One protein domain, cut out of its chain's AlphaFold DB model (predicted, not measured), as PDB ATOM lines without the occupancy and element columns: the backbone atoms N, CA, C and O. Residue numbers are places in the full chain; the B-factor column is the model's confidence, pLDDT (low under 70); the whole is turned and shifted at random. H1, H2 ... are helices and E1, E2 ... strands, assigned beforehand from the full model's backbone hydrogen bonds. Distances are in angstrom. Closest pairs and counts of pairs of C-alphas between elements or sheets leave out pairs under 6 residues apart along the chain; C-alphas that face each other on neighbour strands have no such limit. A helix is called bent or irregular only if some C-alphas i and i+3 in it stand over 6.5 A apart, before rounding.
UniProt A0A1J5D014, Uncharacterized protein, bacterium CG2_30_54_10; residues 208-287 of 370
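What this domain is: This is residues 208 to 287 of the 370 residues of an uncharacterized protein of bacterium CG2_30_54_10 (UniProt A0A1J5D014). A single twisted sheet of five strands has one long helix, H2, packed over one of its faces and running along the strands E1 and E2. The short helix H1 only grazes the sheet, and a 14-residue loop, residues 213 to 226, lies at the end of the sheet where E1 ends and E2 begins. The 80 printed residues hold two named helices and five named strands, in the order E1 E2 H1 E3 E4 H2 E5; the sheet is mixed, in the order E3 E4 E2 E1 E5, and the class is mixed, helices and strands. The whole is compact, with a radius of gyration of the C-alphas of 12.4 A and spans of 36 by 27 by 22 A.

How they stand to each other: In the sheet, E2, residues 227 to 233, and E4, residues 255 to 261, are antiparallel at 163 degrees, with N 229 and O 259 at 2.9 A. E1, residues 208 to 212, is antiparallel to E2, and the two form a hairpin; N 209 and O 230 are 2.8 A apart. The edge strand E5, residues 281 to 286, is parallel to E1 at 21 degrees, with N 210 and O 283 at 2.9 A. The other edge strand, E3, residues 246 to 249, forms a hairpin with E4; N 248 and O 256 are 3.0 A apart. H2, residues 264 to 278, is on the sheet at a height of 8.9 A, over E2 and E1, its line at 5 degrees to E1 on the local plane; the two layers are this helix and the sheet. The closest C-alphas of H2 and E1 are those of Ser 275 and Ile 208, 7.3 A apart. H1, residues 240 to 244, only grazes the sheet with its residues 242 to 244; its closest C-alphas to E4 are those of Gln 244 and Val 259, 6.9 A apart. H1 and H2 are apart. Two split strand-helix-strand units, whose same-way strands have other strands between them, are E2, H1, E3 and E4, H2, E5, both with right-handed crossovers. Every O i to N i+4 pair is within hydrogen-bond range in H2; in H1 it is 0 of 1, with 1 of 2 O i to N i+3 pairs.

Where its parts are: E1 begins at C-alpha 208 (40.781, 49.151, -35.635) and spans 12.5 A. E2 spans 19.7 A, E4 19.8 A and E5 16.5 A, while E3 spans 10.4 A. H2 spans 21.3 A from C-alpha 264 (46.400, 39.701, -24.774). H1, 8.6 A long, is irregular: C-alphas 241 and 244 are 7.0 A apart. E5 ends at C-alpha 286 (40.521, 49.226, -22.046).

The domain as a whole: The two C-alphas farthest apart, those of Thr 223 and Val 235, are 36.0 A from each other. The printed part has no cut; the link from E1 to E2 is long. Mean pLDDT of the printed part is 82.0, and it is under 70 at residues 233 to 243, 250 to 254 and 278.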
ATOM      1  N   ILE A 208      40.970  50.351 -36.451       85.50
ATOM      2  CA  ILE A 208      40.781  49.151 -35.635       85.50
ATOM      3  C   ILE A 208      40.572  49.609 -34.193       85.50
ATOM      4  O   ILE A 208      41.477  50.167 -33.575       85.50
ATOM      5  N   GLN A 209      39.393  49.356 -33.634       90.38
ATOM      6  CA  GLN A 209      39.139  49.516 -32.206       90.38
ATOM      7  C   GLN A 209      39.626  48.259 -31.486       90.38
ATOM      8  O   GLN A 209      39.001  47.200 -31.570       90.38
ATOM      9  N   PHE A 210      40.739  48.374 -30.771       94.25
ATOM     10  CA  PHE A 210      41.251  47.309 -29.920       94.25
ATOM     11  C   PHE A 210      40.949  47.632 -28.458       94.25
ATOM     12  O   PHE A 210      41.548  48.536 -27.876       94.25
ATOM     13  N   VAL A 211      40.004  46.901 -27.870       96.44
ATOM     14  CA  VAL A 211      39.531  47.119 -26.501       96.44
ATOM     15  C   VAL A 211      39.958  45.949 -25.621       96.44
ATOM     16  O   VAL A 211      39.386  44.858 -25.670       96.44
ATOM     17  N   ILE A 212      40.962  46.182 -24.780       96.31
ATOM     18  CA  ILE A 212      41.390  45.223 -23.761       96.31
ATOM     19  C   ILE A 212      40.214  44.993 -22.795       96.31
ATOM     20  O   ILE A 212      39.604  45.963 -22.349       96.31
ATOM     21  N   PHE A 213      39.870  43.730 -22.509       96.56
ATOM     22  CA  PHE A 213      38.695  43.338 -21.708       96.56
ATOM     23  C   PHE A 213      37.337  43.768 -22.293       96.56
ATOM     24  O   PHE A 213      36.330  43.769 -21.589       96.56
ATOM     25  N   GLY A 214      37.291  44.165 -23.569       94.88
ATOM     26  CA  GLY A 214      36.071  44.664 -24.208       94.88
ATOM     27  C   GLY A 214      35.048  43.594 -24.596       94.88
ATOM     28  O   GLY A 214      33.932  43.952 -24.970       94.88
ATOM     29  N   GLY A 215      35.401  42.307 -24.544       92.62
ATOM     30  CA  GLY A 215      34.455  41.204 -24.723       92.62
ATOM     31  C   GLY A 215      33.487  41.120 -23.544       92.62
ATOM     32  O   GLY A 215      33.837  41.495 -22.428       92.62
ATOM     33  N   THR A 216      32.262  40.651 -23.778       90.00
ATOM     34  CA  THR A 216      31.274  40.449 -22.699       90.00
ATOM     35  C   THR A 216      31.406  39.072 -22.055       90.00
ATOM     36  O   THR A 216      30.890  38.837 -20.964       90.00
ATOM     37  N   GLU A 217      32.108  38.162 -22.719       91.44
ATOM     38  CA  GLU A 217      32.495  36.861 -22.212       91.44
ATOM     39  C   GLU A 217      33.745  36.936 -21.325       91.44
ATOM     40  O   GLU A 217      34.679  37.708 -21.572       91.44
ATOM     41  N   LYS A 218      33.775  36.083 -20.298       90.06
ATOM     42  CA  LYS A 218      35.007  35.814 -19.559       90.06
ATOM     43  C   LYS A 218      35.937  34.951 -20.406       90.06
ATOM     44  O   LYS A 218      35.479  34.099 -21.172       90.06
ATOM     45  N   ASN A 219      37.231  35.187 -20.243       87.38
ATOM     46  CA  ASN A 219      38.288  34.344 -20.764       87.38
ATOM     47  C   ASN A 219      38.043  32.895 -20.303       87.38
ATOM     48  O   ASN A 219      37.591  32.640 -19.183       87.38
ATOM     49  N   ARG A 220      38.291  31.929 -21.187       80.31
ATOM     50  CA  ARG A 220      38.020  30.509 -20.919       80.31
ATOM     51  C   ARG A 220      39.006  29.873 -19.942       80.31
ATOM     52  O   ARG A 220      38.674  28.863 -19.327       80.31
ATOM     53  N   THR A 221      40.214  30.419 -19.833       78.62
ATOM     54  CA  THR A 221      41.324  29.880 -19.033       78.62
ATOM     55  C   THR A 221      41.675  30.760 -17.832       78.62
ATOM     56  O   THR A 221      42.213  30.254 -16.848       78.62
ATOM     57  N   LYS A 222      41.360  32.059 -17.887       83.56
ATOM     58  CA  LYS A 222      41.674  33.062 -16.856       83.56
ATOM     59  C   LYS A 222      40.405  33.739 -16.328       83.56
ATOM     60  O   LYS A 222      39.325  33.605 -16.885       83.56
ATOM     61  N   THR A 223      40.525  34.477 -15.227       86.12
ATOM     62  CA  THR A 223      39.383  35.149 -14.573       86.12
ATOM     63  C   THR A 223      38.973  36.469 -15.229       86.12
ATOM     64  O   THR A 223      37.912  37.002 -14.904       86.12
ATOM     65  N   ASN A 224      39.795  36.996 -16.138       91.69
ATOM     66  CA  ASN A 224      39.564  38.251 -16.845       91.69
ATOM     67  C   ASN A 224      38.602  38.112 -18.024       91.69
ATOM     68  O   ASN A 224      38.234  37.017 -18.430       91.69
ATOM     69  N   TYR A 225      38.153  39.244 -18.554       95.31
ATOM     70  CA  TYR A 225      37.305  39.282 -19.743       95.31
ATOM     71  C   TYR A 225      38.121  39.146 -21.026       95.31
ATOM     72  O   TYR A 225      39.285  39.541 -21.078       95.31
ATOM     73  N   ALA A 226      37.503  38.613 -22.079       94.88
ATOM     74  CA  ALA A 226      38.146  38.536 -23.385       94.88
ATOM     75  C   ALA A 226      38.418  39.940 -23.961       94.88
ATOM     76  O   ALA A 226      37.734  40.924 -23.666       94.88
ATOM     77  N   HIS A 227      39.421  40.046 -24.823       95.50
ATOM     78  CA  HIS A 227      39.759  41.270 -25.543       95.50
ATOM     79  C   HIS A 227      38.925  41.373 -26.823       95.50
ATOM     80  O   HIS A 227      38.784  40.389 -27.545       95.50
ATOM     81  N   LEU A 228      38.396  42.560 -27.125       94.75
ATOM     82  CA  LEU A 228      37.582  42.818 -28.314       94.75
ATOM     83  C   LEU A 228      38.403  43.545 -29.375       94.75
ATOM     84  O   LEU A 228      39.041  44.561 -29.102       94.75
ATOM     85  N   ILE A 229      38.329  43.056 -30.607       92.88
ATOM     86  CA  ILE A 229      38.869  43.711 -31.792       92.88
ATOM     87  C   ILE A 229      37.690  43.985 -32.717       92.88
ATOM     88  O   ILE A 229      37.004  43.054 -33.146       92.88
ATOM     89  N   ARG A 230      37.450  45.263 -33.006       88.50
ATOM     90  CA  ARG A 230      36.358  45.710 -33.865       88.50
ATOM     91  C   ARG A 230      36.880  46.581 -34.996       88.50
ATOM     92  O   ARG A 230      37.641  47.515 -34.760       88.50
ATOM     93  N   ILE A 231      36.438  46.289 -36.211       80.88
ATOM     94  CA  ILE A 231      36.587  47.181 -37.358       80.88
ATOM     95  C   ILE A 231      35.203  47.665 -37.744       80.88
ATOM     96  O   ILE A 231      34.312  46.859 -38.012       80.88
ATOM     97  N   ASP A 232      35.064  48.982 -37.799       75.06
ATOM     98  CA  ASP A 232      33.889  49.631 -38.353       75.06
ATOM     99  C   ASP A 232      34.186  49.916 -39.839       75.06
ATOM    100  O   ASP A 232      35.263  50.402 -40.182       75.06
ATOM    101  N   SER A 233      33.281  49.542 -40.744       67.44
ATOM    102  CA  SER A 233      33.462  49.722 -42.190       67.44
ATOM    103  C   SER A 233      32.162  50.144 -42.866       67.44
ATOM    104  O   SER A 233      31.101  49.585 -42.610       67.44
ATOM    105  N   ALA A 234      32.234  51.094 -43.800       60.50
ATOM    106  CA  ALA A 234      31.084  51.469 -44.630       60.50
ATOM    107  C   ALA A 234      30.680  50.374 -45.633       60.50
ATOM    108  O   ALA A 234      29.527  50.309 -46.049       60.50
ATOM    109  N   VAL A 235      31.629  49.526 -46.038       62.72
ATOM    110  CA  VAL A 235      31.416  48.461 -47.025       62.72
ATOM    111  C   VAL A 235      31.523  47.110 -46.334       62.72
ATOM    112  O   VAL A 235      32.350  46.923 -45.440       62.72
ATOM    113  N   GLU A 236      30.707  46.148 -46.756       65.00
ATOM    114  CA  GLU A 236      30.828  44.778 -46.269       65.00
ATOM    115  C   GLU A 236      32.166  44.180 -46.738       65.00
ATOM    116  O   GLU A 236      32.355  43.871 -47.917       65.00
ATOM    117  N   LEU A 237      33.121  44.018 -45.821       66.31
ATOM    118  CA  LEU A 237      34.437  43.482 -46.152       66.31
ATOM    119  C   LEU A 237      34.377  41.946 -46.236       66.31
ATOM    120  O   LEU A 237      34.416  41.253 -45.219       66.31
ATOM    121  N   LYS A 238      34.316  41.397 -47.456       63.25
ATOM    122  CA  LYS A 238      34.220  39.946 -47.737       63.25
ATOM    123  C   LYS A 238      35.562  39.271 -48.053       63.25
ATOM    124  O   LYS A 238      35.616  38.361 -48.875       63.25
ATOM    125  N   ARG A 239      36.660  39.709 -47.436       67.12
ATOM    126  CA  ARG A 239      37.980  39.087 -47.652       67.12
ATOM    127  C   ARG A 239      38.098  37.768 -46.883       67.12
ATOM    128  O   ARG A 239      37.459  37.605 -45.843       67.12
ATOM    129  N   ALA A 240      38.912  36.832 -47.379       60.53
ATOM    130  CA  ALA A 240      39.138  35.533 -46.730       60.53
ATOM    131  C   ALA A 240      39.661  35.689 -45.288       60.53
ATOM    132  O   ALA A 240      39.207  35.005 -44.376       60.53
ATOM    133  N   GLU A 241      40.519  36.683 -45.065       64.56
ATOM    134  CA  GLU A 241      41.080  37.050 -43.758       64.56
ATOM    135  C   GLU A 241      40.009  37.523 -42.755       64.56
ATOM    136  O   GLU A 241      40.195  37.433 -41.544       64.56
ATOM    137  N   HIS A 242      38.840  37.960 -43.240       65.31
ATOM    138  CA  HIS A 242      37.729  38.439 -42.414       65.31
ATOM    139  C   HIS A 242      36.692  37.354 -42.090       65.31
ATOM    140  O   HIS A 242      35.619  37.649 -41.558       65.31
ATOM    141  N   GLN A 243      36.962  36.090 -42.429       64.38
ATOM    142  CA  GLN A 243      36.071  34.973 -42.097       64.38
ATOM    143  C   GLN A 243      36.003  34.698 -40.588       64.38
ATOM    144  O   GLN A 243      34.998  34.181 -40.114       64.38
ATOM    145  N   GLN A 244      37.036  35.082 -39.829       71.62
ATOM    146  CA  GLN A 244      37.090  34.897 -38.373       71.62
ATOM    147  C   GLN A 244      36.249  35.925 -37.591       71.62
ATOM    148  O   GLN A 244      36.028  35.747 -36.394       71.62
ATOM    149  N   PHE A 245      35.772  36.989 -38.245       76.75
ATOM    150  CA  PHE A 245      34.970  38.029 -37.605       76.75
ATOM    151  C   PHE A 245      33.480  37.702 -37.666       76.75
ATOM    152  O   PHE A 245      32.932  37.371 -38.722       76.75
ATOM    153  N   LYS A 246      32.791  37.903 -36.542       79.00
ATOM    154  CA  LYS A 246      31.333  38.018 -36.520       79.00
ATOM    155  C   LYS A 246      30.958  39.334 -37.196       79.00
ATOM    156  O   LYS A 246      31.488  40.386 -36.851       79.00
ATOM    157  N   ARG A 247      30.040  39.270 -38.159       79.25
ATOM    158  CA  ARG A 247      29.577  40.435 -38.924       79.25
ATOM    159  C   ARG A 247      28.224  40.875 -38.407       79.25
ATOM    160  O   ARG A 247      27.320  40.049 -38.278       79.25
ATOM    161  N   ARG A 248      28.076  42.165 -38.128       76.00
ATOM    162  CA  ARG A 248      26.794  42.763 -37.744       76.00
ATOM    163  C   ARG A 248      26.618  44.102 -38.440       76.00
ATOM    164  O   ARG A 248      27.587  44.831 -38.633       76.00
ATOM    165  N   MET A 249      25.379  44.428 -38.789       72.44
ATOM    166  CA  MET A 249      25.030  45.786 -39.198       72.44
ATOM    167  C   MET A 249      24.898  46.648 -37.940       72.44
ATOM    168  O   MET A 249      24.112  46.327 -37.048       72.44
ATOM    169  N   GLY A 250      25.698  47.704 -37.847       67.00
ATOM    170  CA  GLY A 250      25.658  48.686 -36.771       67.00
ATOM    171  C   GLY A 250      24.524  49.702 -36.940       67.00
ATOM    172  O   GLY A 250      23.912  49.824 -38.001       67.00
ATOM    173  N   SER A 251      24.271  50.483 -35.887       57.19
ATOM    174  CA  SER A 251      23.169  51.457 -35.813       57.19
ATOM    175  C   SER A 251      23.259  52.609 -36.823       57.19
ATOM    176  O   SER A 251      22.246  53.235 -37.115       57.19
ATOM    177  N   GLN A 252      24.444  52.876 -37.383       59.53
ATOM    178  CA  GLN A 252      24.682  53.936 -38.374       59.53
ATOM    179  C   GLN A 252      24.837  53.407 -39.816       59.53
ATOM    180  O   GLN A 252      25.398  54.089 -40.678       59.53
ATOM    181  N   GLY A 253      24.393  52.172 -40.084       63.00
ATOM    182  CA  GLY A 253      24.543  51.530 -41.396       63.00
ATOM    183  C   GLY A 253      25.992  51.170 -41.748       63.00
ATOM    184  O   GLY A 253      26.307  50.973 -42.918       63.00
ATOM    185  N   MET A 254      26.878  51.121 -40.747       66.38
ATOM    186  CA  MET A 254      28.245  50.618 -40.881       66.38
ATOM    187  C   MET A 254      28.293  49.144 -40.485       66.38
ATOM    188  O   MET A 254      27.631  48.723 -39.538       66.38
ATOM    189  N   TRP A 255      29.084  48.362 -41.203       70.75
ATOM    190  CA  TRP A 255      29.389  46.985 -40.856       70.75
ATOM    191  C   TRP A 255      30.404  46.948 -39.723       70.75
ATOM    192  O   TRP A 255      31.512  47.463 -39.863       70.75
ATOM    193  N   ASN A 256      30.036  46.273 -38.640       77.06
ATOM    194  CA  ASN A 256      30.929  45.979 -37.534       77.06
ATOM    195  C   ASN A 256      31.450  44.554 -37.719       77.06
ATOM    196  O   ASN A 256      30.679  43.586 -37.724       77.06
ATOM    197  N   LEU A 257      32.763  44.435 -37.890       83.19
ATOM    198  CA  LEU A 257      33.472  43.167 -37.872       83.19
ATOM    199  C   LEU A 257      34.093  43.009 -36.492       83.19
ATOM    200  O   LEU A 257      34.997  43.757 -36.134       83.19
ATOM    201  N   GLU A 258      33.610  42.038 -35.722       87.94
ATOM    202  CA  GLU A 258      34.028  41.812 -34.338       87.94
ATOM    203  C   GLU A 258      34.655  40.430 -34.160       87.94
ATOM    204  O   GLU A 258      34.105  39.415 -34.593       87.94
ATOM    205  N   VAL A 259      35.796  40.381 -33.481       90.81
ATOM    206  CA  VAL A 259      36.411  39.141 -33.005       90.81
ATOM    207  C   VAL A 259      36.887  39.344 -31.575       90.81
ATOM    208  O   VAL A 259      37.339  40.431 -31.207       90.81
ATOM    209  N   THR A 260      36.771  38.300 -30.765       92.81
ATOM    210  CA  THR A 260      37.281  38.280 -29.397       92.81
ATOM    211  C   THR A 260      38.464  37.329 -29.285       92.81
ATOM    212  O   THR A 260      38.558  36.342 -30.018       92.81
ATOM    213  N   ARG A 261      39.407  37.662 -28.404       92.50
ATOM    214  CA  ARG A 261      40.607  36.869 -28.114       92.50
ATOM    215  C   ARG A 261      40.809  36.811 -26.607       92.50
ATOM    216  O   ARG A 261      40.694  37.835 -25.940       92.50
ATOM    217  N   ASP A 262      41.122  35.631 -26.097       91.81
ATOM    218  CA  ASP A 262      41.314  35.409 -24.662       91.81
ATOM    219  C   ASP A 262      42.684  35.933 -24.200       91.81
ATOM    220  O   ASP A 262      42.780  36.595 -23.168       91.81
ATOM    221  N   GLU A 263      43.737  35.698 -24.988       91.50
ATOM    222  CA  GLU A 263      45.107  36.089 -24.646       91.50
ATOM    223  C   GLU A 263      45.494  37.453 -25.238       91.50
ATOM    224  O   GLU A 263      45.333  37.714 -26.435       91.50
ATOM    225  N   LEU A 264      46.049  38.330 -24.394       91.19
ATOM    226  CA  LEU A 264      46.400  39.701 -24.774       91.19
ATOM    227  C   LEU A 264      47.492  39.749 -25.850       91.19
ATOM    228  O   LEU A 264      47.389  40.540 -26.785       91.19
ATOM    229  N   GLU A 265      48.524  38.915 -25.733       90.38
ATOM    230  CA  GLU A 265      49.636  38.867 -26.693       90.38
ATOM    231  C   GLU A 265      49.162  38.423 -28.081       90.38
ATOM    232  O   GLU A 265      49.512  39.039 -29.091       90.38
ATOM    233  N   GLU A 266      48.294  37.409 -28.133       90.75
ATOM    234  CA  GLU A 266      47.666  36.944 -29.369       90.75
ATOM    235  C   GLU A 266      46.825  38.061 -30.000       90.75
ATOM    236  O   GLU A 266      46.948  38.345 -31.194       90.75
ATOM    237  N   ALA A 267      46.009  38.743 -29.190       91.75
ATOM    238  CA  ALA A 267      45.192  39.861 -29.645       91.75
ATOM    239  C   ALA A 267      46.052  41.011 -30.201       91.75
ATOM    240  O   ALA A 267      45.750  41.554 -31.266       91.75
ATOM    241  N   GLN A 268      47.149  41.357 -29.521       91.56
ATOM    242  CA  GLN A 268      48.086  42.392 -29.961       91.56
ATOM    243  C   GLN A 268      48.772  42.027 -31.280       91.56
ATOM    244  O   GLN A 268      48.866  42.876 -32.170       91.56
ATOM    245  N   LEU A 269      49.232  40.782 -31.424       90.00
ATOM    246  CA  LEU A 269      49.848  40.303 -32.658       90.00
ATOM    247  C   LEU A 269      48.848  40.333 -33.817       90.00
ATOM    248  O   LEU A 269      49.176  40.808 -34.902       90.00
ATOM    249  N   PHE A 270      47.616  39.890 -33.575       89.25
ATOM    250  CA  PHE A 270      46.554  39.901 -34.575       89.25
ATOM    251  C   PHE A 270      46.224  41.324 -35.046       89.25
ATOM    252  O   PHE A 270      46.185  41.583 -36.248       89.25
ATOM    253  N   VAL A 271      46.061  42.269 -34.113       89.12
ATOM    254  CA  VAL A 271      45.830  43.689 -34.430       89.12
ATOM    255  C   VAL A 271      46.999  44.281 -35.210       89.12
ATOM    256  O   VAL A 271      46.775  45.006 -36.177       89.12
ATOM    257  N   LYS A 272      48.242  43.953 -34.835       87.94
ATOM    258  CA  LYS A 272      49.438  44.405 -35.556       87.94
ATOM    259  C   LYS A 272      49.418  43.921 -37.006       87.94
ATOM    260  O   LYS A 272      49.557  44.740 -37.910       87.94
ATOM    261  N   THR A 273      49.176  42.632 -37.235       85.06
ATOM    262  CA  THR A 273      49.072  42.058 -38.586       85.06
ATOM    263  C   THR A 273      47.981  42.748 -39.406       85.06
ATOM    264  O   THR A 273      48.237  43.181 -40.525       85.06
ATOM    265  N   LEU A 274      46.795  42.927 -38.825       81.62
ATOM    266  CA  LEU A 274      45.649  43.543 -39.495       81.62
ATOM    267  C   LEU A 274      45.890  45.019 -39.842       81.62
ATOM    268  O   LEU A 274      45.567  45.461 -40.942       81.62
ATOM    269  N   SER A 275      46.519  45.772 -38.934       82.62
ATOM    270  CA  SER A 275      46.869  47.178 -39.165       82.62
ATOM    271  C   SER A 275      47.830  47.359 -40.343       82.62
ATOM    272  O   SER A 275      47.649  48.284 -41.132       82.62
ATOM    273  N   CYS A 276      48.803  46.454 -40.510       77.94
ATOM    274  CA  CYS A 276      49.763  46.498 -41.612       77.94
ATOM    275  C   CYS A 276      49.127  46.186 -42.972       77.94
ATOM    276  O   CYS A 276      49.510  46.796 -43.967       77.94
ATOM    277  N   LEU A 277      48.179  45.245 -43.025       71.06
ATOM    278  CA  LEU A 277      47.551  44.816 -44.281       71.06
ATOM    279  C   LEU A 277      46.670  45.907 -44.893       71.06
ATOM    280  O   LEU A 277      46.698  46.118 -46.103       71.06
ATOM    281  N   ASP A 278      45.925  46.621 -44.052       65.88
ATOM    282  CA  ASP A 278      44.936  47.604 -44.496       65.88
ATOM    283  C   ASP A 278      45.349  49.060 -44.230       65.88
ATOM    284  O   ASP A 278      44.559  49.976 -44.464       65.88
ATOM    285  N   ASN A 279      46.584  49.291 -43.757       71.00
ATOM    286  CA  ASN A 279      47.068  50.597 -43.297       71.00
ATOM    287  C   ASN A 279      46.028  51.270 -42.379       71.00
ATOM    288  O   ASN A 279      45.617  52.414 -42.593       71.00
ATOM    289  N   LEU A 280      45.536  50.523 -41.389       75.94
ATOM    290  CA  LEU A 280      44.527  50.998 -40.444       75.94
ATOM    291  C   LEU A 280      45.214  51.528 -39.195       75.94
ATOM    292  O   LEU A 280      46.144  50.917 -38.671       75.94
ATOM    293  N   GLU A 281      44.718  52.649 -38.686       79.88
ATOM    294  CA  GLU A 281      45.161  53.150 -37.391       79.88
ATOM    295  C   GLU A 281      44.519  52.325 -36.273       79.88
ATOM    296  O   GLU A 281      43.359  51.913 -36.365       79.88
ATOM    297  N   VAL A 282      45.281  52.054 -35.216       86.12
ATOM    298  CA  VAL A 282      44.819  51.244 -34.089       86.12
ATOM    299  C   VAL A 282      44.453  52.161 -32.934       86.12
ATOM    300  O   VAL A 282      45.326  52.731 -32.284       86.12
ATOM    301  N   VAL A 283      43.164  52.229 -32.616       89.94
ATOM    302  CA  VAL A 283      42.672  52.918 -31.422       89.94
ATOM    303  C   VAL A 283      42.629  51.924 -30.276       89.94
ATOM    304  O   VAL A 283      41.804  51.007 -30.258       89.94
ATOM    305  N   ARG A 284      43.528  52.106 -29.308       92.50
ATOM    306  CA  ARG A 284      43.630  51.236 -28.136       92.50
ATOM    307  C   ARG A 284      42.820  51.787 -26.970       92.50
ATOM    308  O   ARG A 284      42.983  52.938 -26.571       92.50
ATOM    309  N   LYS A 285      41.973  50.935 -26.407       95.88
ATOM    310  CA  LYS A 285      41.143  51.219 -25.236       95.88
ATOM    311  C   LYS A 285      41.178  50.047 -24.266       95.88
ATOM    312  O   LYS A 285      41.630  48.954 -24.604       95.88
ATOM    313  N   ILE A 286      40.658  50.261 -23.067       97.50
ATOM    314  CA  ILE A 286      40.521  49.226 -22.046       97.50
ATOM    315  C   ILE A 286      39.210  49.384 -21.276       97.50
ATOM    316  O   ILE A 286      38.835  50.473 -20.837       97.50
ATOM    317  N   GLN A 287      38.478  48.282 -21.150       97.69
ATOM    318  CA  GLN A 287      37.196  48.217 -20.467       97.69
ATOM    319  C   GLN A 287      37.429  47.915 -18.984       97.69
ATOM    320  O   GLN A 287      37.631  46.767 -18.607       97.69
TER     321      GLN A 287